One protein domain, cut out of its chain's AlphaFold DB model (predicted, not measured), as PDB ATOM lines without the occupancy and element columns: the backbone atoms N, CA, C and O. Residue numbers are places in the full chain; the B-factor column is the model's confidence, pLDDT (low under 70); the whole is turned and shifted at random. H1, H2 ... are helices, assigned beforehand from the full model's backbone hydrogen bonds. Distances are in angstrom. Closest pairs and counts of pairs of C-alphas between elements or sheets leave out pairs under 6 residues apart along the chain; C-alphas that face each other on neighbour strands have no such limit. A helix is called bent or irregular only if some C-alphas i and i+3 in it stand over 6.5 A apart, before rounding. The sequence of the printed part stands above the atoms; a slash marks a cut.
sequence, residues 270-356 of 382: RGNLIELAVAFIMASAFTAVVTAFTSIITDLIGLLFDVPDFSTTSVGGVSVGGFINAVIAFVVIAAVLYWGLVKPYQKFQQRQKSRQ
ATOM      1  N   ARG A 270      76.452 253.674   2.028       86.12
ATOM      2  CA  ARG A 270      77.527 254.127   2.923       86.12
ATOM      3  C   ARG A 270      78.926 253.616   2.510       86.12
ATOM      4  O   ARG A 270      79.880 253.806   3.255       86.12
ATOM      5  N   GLY A 271      79.049 252.976   1.339       79.56
ATOM      6  CA  GLY A 271      80.296 252.542   0.689       79.56
ATOM      7  C   GLY A 271      80.885 251.280   1.308       79.56
ATOM      8  O   GLY A 271      80.970 250.244   0.653       79.56
ATOM      9  N   ASN A 272      81.142 251.329   2.615       86.00
ATOM     10  CA  ASN A 272      81.785 250.267   3.387       86.00
ATOM     11  C   ASN A 272      81.074 248.900   3.299       86.00
ATOM     12  O   ASN A 272      81.708 247.866   3.442       86.00
ATOM     13  N   LEU A 273      79.756 248.864   3.070       88.12
ATOM     14  CA  LEU A 273      79.008 247.603   2.980       88.12
ATOM     15  C   LEU A 273      78.916 247.068   1.546       88.12
ATOM     16  O   LEU A 273      78.989 245.859   1.341       88.12
ATOM     17  N   ILE A 274      78.777 247.951   0.552       90.56
ATOM     18  CA  ILE A 274      78.666 247.548  -0.858       90.56
ATOM     19  C   ILE A 274      79.987 246.961  -1.353       90.56
ATOM     20  O   ILE A 274      79.963 245.933  -2.020       90.56
ATOM     21  N   GLU A 275      81.124 247.563  -1.003       90.00
ATOM     22  CA  GLU A 275      82.438 247.058  -1.422       90.00
ATOM     23  C   GLU A 275      82.709 245.657  -0.859       90.00
ATOM     24  O   GLU A 275      83.104 244.759  -1.603       90.00
ATOM     25  N   LEU A 276      82.379 245.431   0.417       92.62
ATOM     26  CA  LEU A 276      82.468 244.108   1.042       92.62
ATOM     27  C   LEU A 276      81.506 243.098   0.400       92.62
ATOM     28  O   LEU A 276      81.889 241.956   0.141       92.62
ATOM     29  N   ALA A 277      80.269 243.509   0.105       91.06
ATOM     30  CA  ALA A 277      79.280 242.640  -0.528       91.06
ATOM     31  C   ALA A 277      79.711 242.218  -1.941       91.06
ATOM     32  O   ALA A 277      79.625 241.040  -2.289       91.06
ATOM     33  N   VAL A 278      80.210 243.159  -2.745       93.75
ATOM     34  CA  VAL A 278      80.715 242.872  -4.095       93.75
ATOM     35  C   VAL A 278      81.934 241.956  -4.022       93.75
ATOM     36  O   VAL A 278      81.982 240.971  -4.759       93.75
ATOM     37  N   ALA A 279      82.876 242.215  -3.110       93.31
ATOM     38  CA  ALA A 279      84.043 241.356  -2.921       93.31
ATOM     39  C   ALA A 279      83.645 239.903  -2.605       93.31
ATOM     40  O   ALA A 279      84.162 238.977  -3.228       93.31
ATOM     41  N   PHE A 280      82.677 239.694  -1.708       93.69
ATOM     42  CA  PHE A 280      82.199 238.356  -1.345       93.69
ATOM     43  C   PHE A 280      81.490 237.631  -2.503       93.69
ATOM     44  O   PHE A 280      81.739 236.449  -2.754       93.69
ATOM     45  N   ILE A 281      80.633 238.335  -3.252       94.56
ATOM     46  CA  ILE A 281      79.938 237.764  -4.419       94.56
ATOM     47  C   ILE A 281      80.946 237.363  -5.506       94.56
ATOM     48  O   ILE A 281      80.846 236.276  -6.071       94.56
ATOM     49  N   MET A 282      81.953 238.197  -5.768       94.44
ATOM     50  CA  MET A 282      82.994 237.874  -6.745       94.44
ATOM     51  C   MET A 282      83.882 236.713  -6.277       94.44
ATOM     52  O   MET A 282      84.204 235.838  -7.078       94.44
ATOM     53  N   ALA A 283      84.232 236.660  -4.987       91.06
ATOM     54  CA  ALA A 283      85.028 235.573  -4.414       91.06
ATOM     55  C   ALA A 283      84.301 234.217  -4.486       91.06
ATOM     56  O   ALA A 283      84.882 233.215  -4.910       91.06
ATOM     57  N   SER A 284      83.018 234.189  -4.118       91.81
ATOM     58  CA  SER A 284      82.191 232.975  -4.182       91.81
ATOM     59  C   SER A 284      81.988 232.483  -5.617       91.81
ATOM     60  O   SER A 284      82.191 231.299  -5.888       91.81
ATOM     61  N   ALA A 285      81.682 233.381  -6.558       93.62
ATOM     62  CA  ALA A 285      81.539 233.025  -7.969       93.62
ATOM     63  C   ALA A 285      82.849 232.490  -8.569       93.62
ATOM     64  O   ALA A 285      82.842 231.509  -9.311       93.62
ATOM     65  N   PHE A 286      83.983 233.102  -8.225       87.19
ATOM     66  CA  PHE A 286      85.290 232.661  -8.699       87.19
ATOM     67  C   PHE A 286      85.671 231.280  -8.153       87.19
ATOM     68  O   PHE A 286      86.188 230.452  -8.901       87.19
ATOM     69  N   THR A 287      85.345 230.999  -6.889       87.44
ATOM     70  CA  THR A 287      85.572 229.679  -6.283       87.44
ATOM     71  C   THR A 287      84.869 228.580  -7.083       87.44
ATOM     72  O   THR A 287      85.507 227.588  -7.412       87.44
ATOM     73  N   ALA A 288      83.611 228.791  -7.492       89.31
ATOM     74  CA  ALA A 288      82.856 227.821  -8.290       89.31
ATOM     75  C   ALA A 288      83.504 227.514  -9.658       89.31
ATOM     76  O   ALA A 288      83.495 226.373 -10.121       89.31
ATOM     77  N   VAL A 289      84.094 228.524 -10.306       88.25
ATOM     78  CA  VAL A 289      84.811 228.343 -11.580       88.25
ATOM     79  C   VAL A 289      86.090 227.533 -11.370       88.25
ATOM     80  O   VAL A 289      86.386 226.627 -12.148       88.25
ATOM     81  N   VAL A 290      86.836 227.835 -10.306       85.50
ATOM     82  CA  VAL A 290      88.089 227.141  -9.983       85.50
ATOM     83  C   VAL A 290      87.825 225.688  -9.583       85.50
ATOM     84  O   VAL A 290      88.560 224.804 -10.019       85.50
ATOM     85  N   THR A 291      86.759 225.412  -8.826       85.00
ATOM     86  CA  THR A 291      86.364 224.039  -8.487       85.00
ATOM     87  C   THR A 291      85.937 223.258  -9.724       85.00
ATOM     88  O   THR A 291      86.421 222.150  -9.914       85.00
ATOM     89  N   ALA A 292      85.123 223.847 -10.610       87.94
ATOM     90  CA  ALA A 292      84.713 223.187 -11.852       87.94
ATOM     91  C   ALA A 292      85.913 222.857 -12.755       87.94
ATOM     92  O   ALA A 292      85.993 221.765 -13.311       87.94
ATOM     93  N   PHE A 293      86.878 223.775 -12.865       84.56
ATOM     94  CA  PHE A 293      88.113 223.525 -13.605       84.56
ATOM     95  C   PHE A 293      88.969 222.433 -12.948       84.56
ATOM     96  O   PHE A 293      89.521 221.583 -13.641       84.56
ATOM     97  N   THR A 294      89.058 222.435 -11.618       82.12
ATOM     98  CA  THR A 294      89.819 221.426 -10.869       82.12
ATOM     99  C   THR A 294      89.230 220.034 -11.068       82.12
ATOM    100  O   THR A 294      89.998 219.125 -11.353       82.12
ATOM    101  N   SER A 295      87.902 219.884 -11.010       83.06
ATOM    102  CA  SER A 295      87.223 218.604 -11.258       83.06
ATOM    103  C   SER A 295      87.557 218.027 -12.636       83.06
ATOM    104  O   SER A 295      87.902 216.859 -12.750       83.06
ATOM    105  N   ILE A 296      87.584 218.863 -13.681       85.31
ATOM    106  CA  ILE A 296      87.968 218.418 -15.031       85.31
ATOM    107  C   ILE A 296      89.414 217.896 -15.057       85.31
ATOM    108  O   ILE A 296      89.703 216.907 -15.725       85.31
ATOM    109  N   ILE A 297      90.331 218.555 -14.342       81.31
ATOM    110  CA  ILE A 297      91.735 218.135 -14.265       81.31
ATOM    111  C   ILE A 297      91.884 216.848 -13.451       81.31
ATOM    112  O   ILE A 297      92.626 215.963 -13.870       81.31
ATOM    113  N   THR A 298      91.188 216.716 -12.318       77.25
ATOM    114  CA  THR A 298      91.219 215.488 -11.514       77.25
ATOM    115  C   THR A 298      90.651 214.303 -12.284       77.25
ATOM    116  O   THR A 298      91.253 213.235 -12.239       77.25
ATOM    117  N   ASP A 299      89.589 214.499 -13.071       81.12
ATOM    118  CA  ASP A 299      89.002 213.452 -13.916       81.12
ATOM    119  C   ASP A 299      89.971 213.023 -15.034       81.12
ATOM    120  O   ASP A 299      90.137 211.835 -15.311       81.12
ATOM    121  N   LEU A 300      90.678 213.981 -15.643       82.19
ATOM    122  CA  LEU A 300      91.715 213.719 -16.650       82.19
ATOM    123  C   LEU A 300      92.911 212.948 -16.077       82.19
ATOM    124  O   LEU A 300      93.453 212.065 -16.740       82.19
ATOM    125  N   ILE A 301      93.327 213.280 -14.854       74.62
ATOM    126  CA  ILE A 301      94.396 212.571 -14.141       74.62
ATOM    127  C   ILE A 301      93.914 211.169 -13.744       74.62
ATOM    128  O   ILE A 301      94.649 210.206 -13.940       74.62
ATOM    129  N   GLY A 302      92.679 211.031 -13.259       76.06
ATOM    130  CA  GLY A 302      92.082 209.738 -12.918       76.06
ATOM    131  C   GLY A 302      92.023 208.788 -14.115       76.06
ATOM    132  O   GLY A 302      92.371 207.617 -13.981       76.06
ATOM    133  N   LEU A 303      91.684 209.304 -15.301       78.62
ATOM    134  CA  LEU A 303      91.693 208.535 -16.549       78.62
ATOM    135  C   LEU A 303      93.111 208.125 -16.986       78.62
ATOM    136  O   LEU A 303      93.294 207.050 -17.549       78.62
ATOM    137  N   LEU A 304      94.114 208.980 -16.765       75.88
ATOM    138  CA  LEU A 304      95.482 208.748 -17.240       75.88
ATOM    139  C   LEU A 304      96.298 207.829 -16.318       75.88
ATOM    140  O   LEU A 304      97.181 207.119 -16.794       75.88
ATOM    141  N   PHE A 305      96.028 207.862 -15.012       69.81
ATOM    142  CA  PHE A 305      96.775 207.111 -13.999       69.81
ATOM    143  C   PHE A 305      96.052 205.845 -13.505       69.81
ATOM    144  O   PHE A 305      96.590 205.168 -12.635       69.81
ATOM    145  N   ASP A 306      94.878 205.517 -14.062       55.84
ATOM    146  CA  ASP A 306      94.090 204.291 -13.809       55.84
ATOM    147  C   ASP A 306      93.772 204.011 -12.324       55.84
ATOM    148  O   ASP A 306      93.439 202.898 -11.926       55.84
ATOM    149  N   VAL A 307      93.849 205.043 -11.476       57.91
ATOM    150  CA  VAL A 307      93.400 204.991 -10.081       57.91
ATOM    151  C   VAL A 307      92.296 206.031  -9.904       57.91
ATOM    152  O   VAL A 307      92.592 207.204  -9.656       57.91
ATOM    153  N   PRO A 308      91.017 205.636 -10.050       61.41
ATOM    154  CA  PRO A 308      89.907 206.496  -9.684       61.41
ATOM    155  C   PRO A 308      89.871 206.604  -8.160       61.41
ATOM    156  O   PRO A 308      90.000 205.596  -7.469       61.41
ATOM    157  N   ASP A 309      89.738 207.833  -7.661       57.97
ATOM    158  CA  ASP A 309      89.503 208.203  -6.265       57.97
ATOM    159  C   ASP A 309      90.100 207.257  -5.212       57.97
ATOM    160  O   ASP A 309      89.492 206.258  -4.824       57.97
ATOM    161  N   PHE A 310      91.206 207.674  -4.582       54.72
ATOM    162  CA  PHE A 310      91.764 206.989  -3.408       54.72
ATOM    163  C   PHE A 310      90.751 206.786  -2.269       54.72
ATOM    164  O   PHE A 310      91.085 206.087  -1.324       54.72
ATOM    165  N   SER A 311      89.535 207.350  -2.345       56.03
ATOM    166  CA  SER A 311      88.379 207.182  -1.449       56.03
ATOM    167  C   SER A 311      88.177 205.773  -0.865       56.03
ATOM    168  O   SER A 311      87.746 205.664   0.282       56.03
ATOM    169  N   THR A 312      88.538 204.713  -1.595       55.38
ATOM    170  CA  THR A 312      88.410 203.306  -1.168       55.38
ATOM    171  C   THR A 312      89.645 202.754  -0.442       55.38
ATOM    172  O   THR A 312      89.581 201.688   0.172       55.38
ATOM    173  N   THR A 313      90.762 203.490  -0.439       55.28
ATOM    174  CA  THR A 313      91.984 203.148   0.301       55.28
ATOM    175  C   THR A 313      91.771 203.449   1.782       55.28
ATOM    176  O   THR A 313      91.987 204.562   2.276       55.28
ATOM    177  N   SER A 314      91.306 202.427   2.492       55.78
ATOM    178  CA  SER A 314      91.218 202.401   3.945       55.78
ATOM    179  C   SER A 314      92.381 201.578   4.498       55.78
ATOM    180  O   SER A 314      92.570 200.418   4.143       55.78
ATOM    181  N   VAL A 315      93.191 202.186   5.365       56.94
ATOM    182  CA  VAL A 315      94.237 201.478   6.114       56.94
ATOM    183  C   VAL A 315      93.782 201.461   7.566       56.94
ATOM    184  O   VAL A 315      93.652 202.511   8.190       56.94
ATOM    185  N   GLY A 316      93.457 200.278   8.089       66.06
ATOM    186  CA  GLY A 316      93.066 200.115   9.495       66.06
ATOM    187  C   GLY A 316      91.729 200.761   9.884       66.06
ATOM    188  O   GLY A 316      91.587 201.215  11.014       66.06
ATOM    189  N   GLY A 317      90.755 200.834   8.967       67.44
ATOM    190  CA  GLY A 317      89.422 201.393   9.246       67.44
ATOM    191  C   GLY A 317      89.324 202.922   9.168       67.44
ATOM    192  O   GLY A 317      88.259 203.472   9.433       67.44
ATOM    193  N   VAL A 318      90.401 203.611   8.768       67.94
ATOM    194  CA  VAL A 318      90.407 205.060   8.512       67.94
ATOM    195  C   VAL A 318      90.508 205.321   7.011       67.94
ATOM    196  O   VAL A 318      91.410 204.819   6.336       67.94
ATOM    197  N   SER A 319      89.583 206.123   6.484       70.88
ATOM    198  CA  SER A 319      89.506 206.515   5.071       70.88
ATOM    199  C   SER A 319      90.585 207.552   4.726       70.88
ATOM    200  O   SER A 319      90.314 208.747   4.619       70.88
ATOM    201  N   VAL A 320      91.831 207.108   4.549       76.06
ATOM    202  CA  VAL A 320      92.961 207.964   4.123       76.06
ATOM    203  C   VAL A 320      92.753 208.489   2.695       76.06
ATOM    204  O   VAL A 320      93.218 209.567   2.326       76.06
ATOM    205  N   GLY A 321      91.958 207.762   1.918       72.94
ATOM    206  CA  GLY A 321      91.568 208.101   0.565       72.94
ATOM    207  C   GLY A 321      91.037 209.501   0.314       72.94
ATOM    208  O   GLY A 321      91.526 210.215  -0.561       72.94
ATOM    209  N   GLY A 322      90.035 209.901   1.100       76.25
ATOM    210  CA  GLY A 322      89.417 211.220   0.960       76.25
ATOM    211  C   GLY A 322      90.397 212.353   1.262       76.25
ATOM    212  O   GLY A 322      90.345 213.405   0.629       76.25
ATOM    213  N   PHE A 323      91.342 212.120   2.177       79.69
ATOM    214  CA  PHE A 323      92.380 213.089   2.508       79.69
ATOM    215  C   PHE A 323      93.386 213.262   1.364       79.69
ATOM    216  O   PHE A 323      93.672 214.393   0.981       79.69
ATOM    217  N   ILE A 324      93.878 212.166   0.774       77.38
ATOM    218  CA  ILE A 324      94.818 212.234  -0.359       77.38
ATOM    219  C   ILE A 324      94.169 212.948  -1.549       77.38
ATOM    220  O   ILE A 324      94.794 213.822  -2.150       77.38
ATOM    221  N   ASN A 325      92.899 212.651  -1.839       76.56
ATOM    222  CA  ASN A 325      92.166 213.337  -2.902       76.56
ATOM    223  C   ASN A 325      92.032 214.846  -2.624       76.56
ATOM    224  O   ASN A 325      92.337 215.673  -3.482       76.56
ATOM    225  N   ALA A 326      91.673 215.223  -1.392       80.31
ATOM    226  CA  ALA A 326      91.589 216.627  -0.991       80.31
ATOM    227  C   ALA A 326      92.940 217.360  -1.106       80.31
ATOM    228  O   ALA A 326      92.976 218.521  -1.514       80.31
ATOM    229  N   VAL A 327      94.053 216.689  -0.790       84.88
ATOM    230  CA  VAL A 327      95.406 217.247  -0.940       84.88
ATOM    231  C   VAL A 327      95.760 217.450  -2.414       84.88
ATOM    232  O   VAL A 327      96.256 218.519  -2.773       84.88
ATOM    233  N   ILE A 328      95.474 216.474  -3.281       78.75
ATOM    234  CA  ILE A 328      95.711 216.601  -4.727       78.75
ATOM    235  C   ILE A 328      94.880 217.758  -5.294       78.75
ATOM    236  O   ILE A 328      95.428 218.643  -5.953       78.75
ATOM    237  N   ALA A 329      93.586 217.815  -4.968       79.75
ATOM    238  CA  ALA A 329      92.709 218.908  -5.377       79.75
ATOM    239  C   ALA A 329      93.225 220.275  -4.889       79.75
ATOM    240  O   ALA A 329      93.247 221.237  -5.656       79.75
ATOM    241  N   PHE A 330      93.710 220.366  -3.646       85.25
ATOM    242  CA  PHE A 330      94.297 221.592  -3.099       85.25
ATOM    243  C   PHE A 330      95.534 222.056  -3.884       85.25
ATOM    244  O   PHE A 330      95.644 223.239  -4.215       85.25
ATOM    245  N   VAL A 331      96.445 221.137  -4.224       87.19
ATOM    246  CA  VAL A 331      97.647 221.452  -5.014       87.19
ATOM    247  C   VAL A 331      97.271 221.937  -6.416       87.19
ATOM    248  O   VAL A 331      97.829 222.931  -6.887       87.19
ATOM    249  N   VAL A 332      96.294 221.296  -7.065       83.25
ATOM    250  CA  VAL A 332      95.807 221.708  -8.392       83.25
ATOM    251  C   VAL A 332      95.182 223.105  -8.335       83.25
ATOM    252  O   VAL A 332      95.542 223.965  -9.141       83.25
ATOM    253  N   ILE A 333      94.322 223.382  -7.349       84.50
ATOM    254  CA  ILE A 333      93.726 224.713  -7.146       84.50
ATOM    255  C   ILE A 333      94.820 225.771  -6.966       84.50
ATOM    256  O   ILE A 333      94.804 226.800  -7.646       84.50
ATOM    257  N   ALA A 334      95.797 225.520  -6.090       86.12
ATOM    258  CA  ALA A 334      96.896 226.447  -5.839       86.12
ATOM    259  C   ALA A 334      97.712 226.733  -7.113       86.12
ATOM    260  O   ALA A 334      98.017 227.895  -7.404       86.12
ATOM    261  N   ALA A 335      98.008 225.700  -7.907       87.00
ATOM    262  CA  ALA A 335      98.724 225.829  -9.172       87.00
ATOM    263  C   ALA A 335      97.954 226.691 -10.188       87.00
ATOM    264  O   ALA A 335      98.526 227.600 -10.800       87.00
ATOM    265  N   VAL A 336      96.645 226.463 -10.326       84.31
ATOM    266  CA  VAL A 336      95.778 227.219 -11.242       84.31
ATOM    267  C   VAL A 336      95.645 228.678 -10.807       84.31
ATOM    268  O   VAL A 336      95.754 229.574 -11.644       84.31
ATOM    269  N   LEU A 337      95.475 228.952  -9.511       87.69
ATOM    270  CA  LEU A 337      95.407 230.323  -8.993       87.69
ATOM    271  C   LEU A 337      96.724 231.079  -9.184       87.69
ATOM    272  O   LEU A 337      96.725 232.241  -9.604       87.69
ATOM    273  N   TYR A 338      97.850 230.421  -8.913       87.81
ATOM    274  CA  TYR A 338      99.167 231.026  -9.052       87.81
ATOM    275  C   TYR A 338      99.496 231.349 -10.515       87.81
ATOM    276  O   TYR A 338      99.808 232.498 -10.849       87.81
ATOM    277  N   TRP A 339      99.392 230.362 -11.410       88.88
ATOM    278  CA  TRP A 339      99.736 230.559 -12.820       88.88
ATOM    279  C   TRP A 339      98.668 231.321 -13.604       88.88
ATOM    280  O   TRP A 339      99.021 232.110 -14.482       88.88
ATOM    281  N   GLY A 340      97.388 231.114 -13.294       84.88
ATOM    282  CA  GLY A 340      96.262 231.725 -13.996       84.88
ATOM    283  C   GLY A 340      95.931 233.143 -13.533       84.88
ATOM    284  O   GLY A 340      95.510 233.955 -14.354       84.88
ATOM    285  N   LEU A 341      96.145 233.469 -12.253       86.38
ATOM    286  CA  LEU A 341      95.753 234.763 -11.686       86.38
ATOM    287  C   LEU A 341      96.954 235.580 -11.207       86.38
ATOM    288  O   LEU A 341      97.174 236.687 -11.698       86.38
ATOM    289  N   VAL A 342      97.765 235.035 -10.296       90.50
ATOM    290  CA  VAL A 342      98.829 235.799  -9.618       90.50
ATOM    291  C   VAL A 342      99.921 236.226 -10.595       90.50
ATOM    292  O   VAL A 342     100.243 237.408 -10.689       90.50
ATOM    293  N   LYS A 343     100.463 235.294 -11.379       90.38
ATOM    294  CA  LYS A 343     101.575 235.557 -12.301       90.38
ATOM    295  C   LYS A 343     101.229 236.531 -13.444       90.38
ATOM    296  O   LYS A 343     102.041 237.424 -13.715       90.38
ATOM    297  N   PRO A 344     100.078 236.433 -14.143       90.88
ATOM    298  CA  PRO A 344      99.696 237.440 -15.132       90.88
ATOM    299  C   PRO A 344      99.348 238.778 -14.484       90.88
ATOM    300  O   PRO A 344      99.699 239.811 -15.054       90.88
ATOM    301  N   TYR A 345      98.738 238.775 -13.294       89.38
ATOM    302  CA  TYR A 345      98.476 240.001 -12.543       89.38
ATOM    303  C   TYR A 345      99.779 240.715 -12.166       89.38
ATOM    304  O   TYR A 345      99.932 241.894 -12.468       89.38
ATOM    305  N   GLN A 346     100.770 239.993 -11.637       90.44
ATOM    306  CA  GLN A 346     102.109 240.519 -11.354       90.44
ATOM    307  C   GLN A 346     102.786 241.057 -12.619       90.44
ATOM    308  O   GLN A 346     103.311 242.166 -12.613       90.44
ATOM    309  N   LYS A 347     102.719 240.325 -13.740       89.00
ATOM    310  CA  LYS A 347     103.278 240.781 -15.024       89.00
ATOM    311  C   LYS A 347     102.587 242.049 -15.538       89.00
ATOM    312  O   LYS A 347     103.236 242.910 -16.131       89.00
ATOM    313  N   PHE A 348     101.275 242.161 -15.351       91.62
ATOM    314  CA  PHE A 348     100.508 243.338 -15.746       91.62
ATOM    315  C   PHE A 348     100.798 244.534 -14.831       91.62
ATOM    316  O   PHE A 348     101.029 245.630 -15.334       91.62
ATOM    317  N   GLN A 349     100.886 244.315 -13.518       83.06
ATOM    318  CA  GLN A 349     101.209 245.353 -12.542       83.06
ATOM    319  C   GLN A 349     102.646 245.863 -12.714       83.06
ATOM    320  O   GLN A 349     102.863 247.067 -12.691       83.06
ATOM    321  N   GLN A 350     103.613 244.982 -12.991       82.81
ATOM    322  CA  GLN A 350     104.984 245.374 -13.343       82.81
ATOM    323  C   GLN A 350     105.003 246.248 -14.599       82.81
ATOM    324  O   GLN A 350     105.676 247.268 -14.634       82.81
ATOM    325  N   ARG A 351     104.199 245.910 -15.616       81.38
ATOM    326  CA  ARG A 351     104.075 246.735 -16.827       81.38
ATOM    327  C   ARG A 351     103.398 248.077 -16.578       81.38
ATOM    328  O   ARG A 351     103.713 249.014 -17.301       81.38
ATOM    329  N   GLN A 352     102.485 248.179 -15.612       76.56
ATOM    330  CA  GLN A 352     101.884 249.455 -15.213       76.56
ATOM    331  C   GLN A 352     102.857 250.300 -14.384       76.56
ATOM    332  O   GLN A 352     103.062 251.460 -14.726       76.56
ATOM    333  N   LYS A 353     103.550 249.697 -13.409       70.81
ATOM    334  CA  LYS A 353     104.608 250.348 -12.617       70.81
ATOM    335  C   LYS A 353     105.776 250.829 -13.485       70.81
ATOM    336  O   LYS A 353     106.307 251.898 -13.240       70.81
ATOM    337  N   SER A 354     106.129 250.109 -14.554       67.50
ATOM    338  CA  SER A 354     107.166 250.543 -15.504       67.50
ATOM    339  C   SER A 354     106.678 251.514 -16.591       67.50
ATOM    340  O   SER A 354     107.508 252.108 -17.273       67.50
ATOM    341  N   ARG A 355     105.360 251.681 -16.801       67.31
ATOM    342  CA  ARG A 355     104.807 252.656 -17.771       67.31
ATOM    343  C   ARG A 355     104.561 254.039 -17.178       67.31
ATOM    344  O   ARG A 355     104.201 254.938 -17.933       67.31
ATOM    345  N   GLN A 356     104.752 254.198 -15.874       59.12
ATOM    346  CA  GLN A 356     104.605 255.458 -15.162       59.12
ATOM    347  C   GLN A 356     105.996 255.934 -14.709       59.12
ATOM    348  O   GLN A 356     106.416 255.633 -13.595       59.12
TER     349      GLN A 356
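What this domain is: This is residues 270 to 356 of the 382 residues of the protein "SAF domain-containing protein" of Desertihabitans brevis (UniProt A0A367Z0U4). Two long helices, H1 and H2, cross as a lopsided X, with a long loop, residues 306 to 319, joining their ends at one end of the X. At the other end residues 270 to 286 and 338 to 356 stick out as two free arms. The printed part has 87 residues with two named helices, H1 then H2, and no named strand; the class is all helix. It is extended, with a radius of gyration of the C-alphas of 18.7 A and spans of 59 by 35 by 20 A.

Where its parts are: Find C-alpha 272 at (81.785, 250.267, 3.387); from there H1, residues 272 to 305, runs 48.9 A to C-alpha 305 at (96.775, 207.111, -13.999). H2, residues 320 to 353, was assigned as one helix by its hydrogen bonds but is bent: C-alphas 340 and 343 are 6.8 A apart. Its arm H2a, residues 320 to 340, is 30.1 A long, and its arm H2b, residues 343 to 353, ends at C-alpha 353 at (104.608, 250.348, -12.617).

How they stand to each other: Look at residues 290 to 298 of H1 and 329 to 336 of H2a, where alone these two touch; the closest C-alphas, of Thr 294 and Ile 333, are 6.3 A apart. They run opposite ways at a steep tilt of 63 degrees. H2b stands at a shallow tilt of 26 degrees to H2a and is apart from H1. Every O i to N i+4 pair is within hydrogen-bond range in H2a and H2b, and 29 of 30 are in H1.

The domain as a whole: The two C-alphas farthest apart, of Gly 316 and Gln 356, are 61.7 A apart. The printed part has no cut. The link from H1 to H2 is long, 14 residues; within it residues 314 to 315 pair with 318 to 319, antiparallel. Mean pLDDT of the printed part is 80.1; look for values under 70 at residues 305 to 318 and 354 to 356.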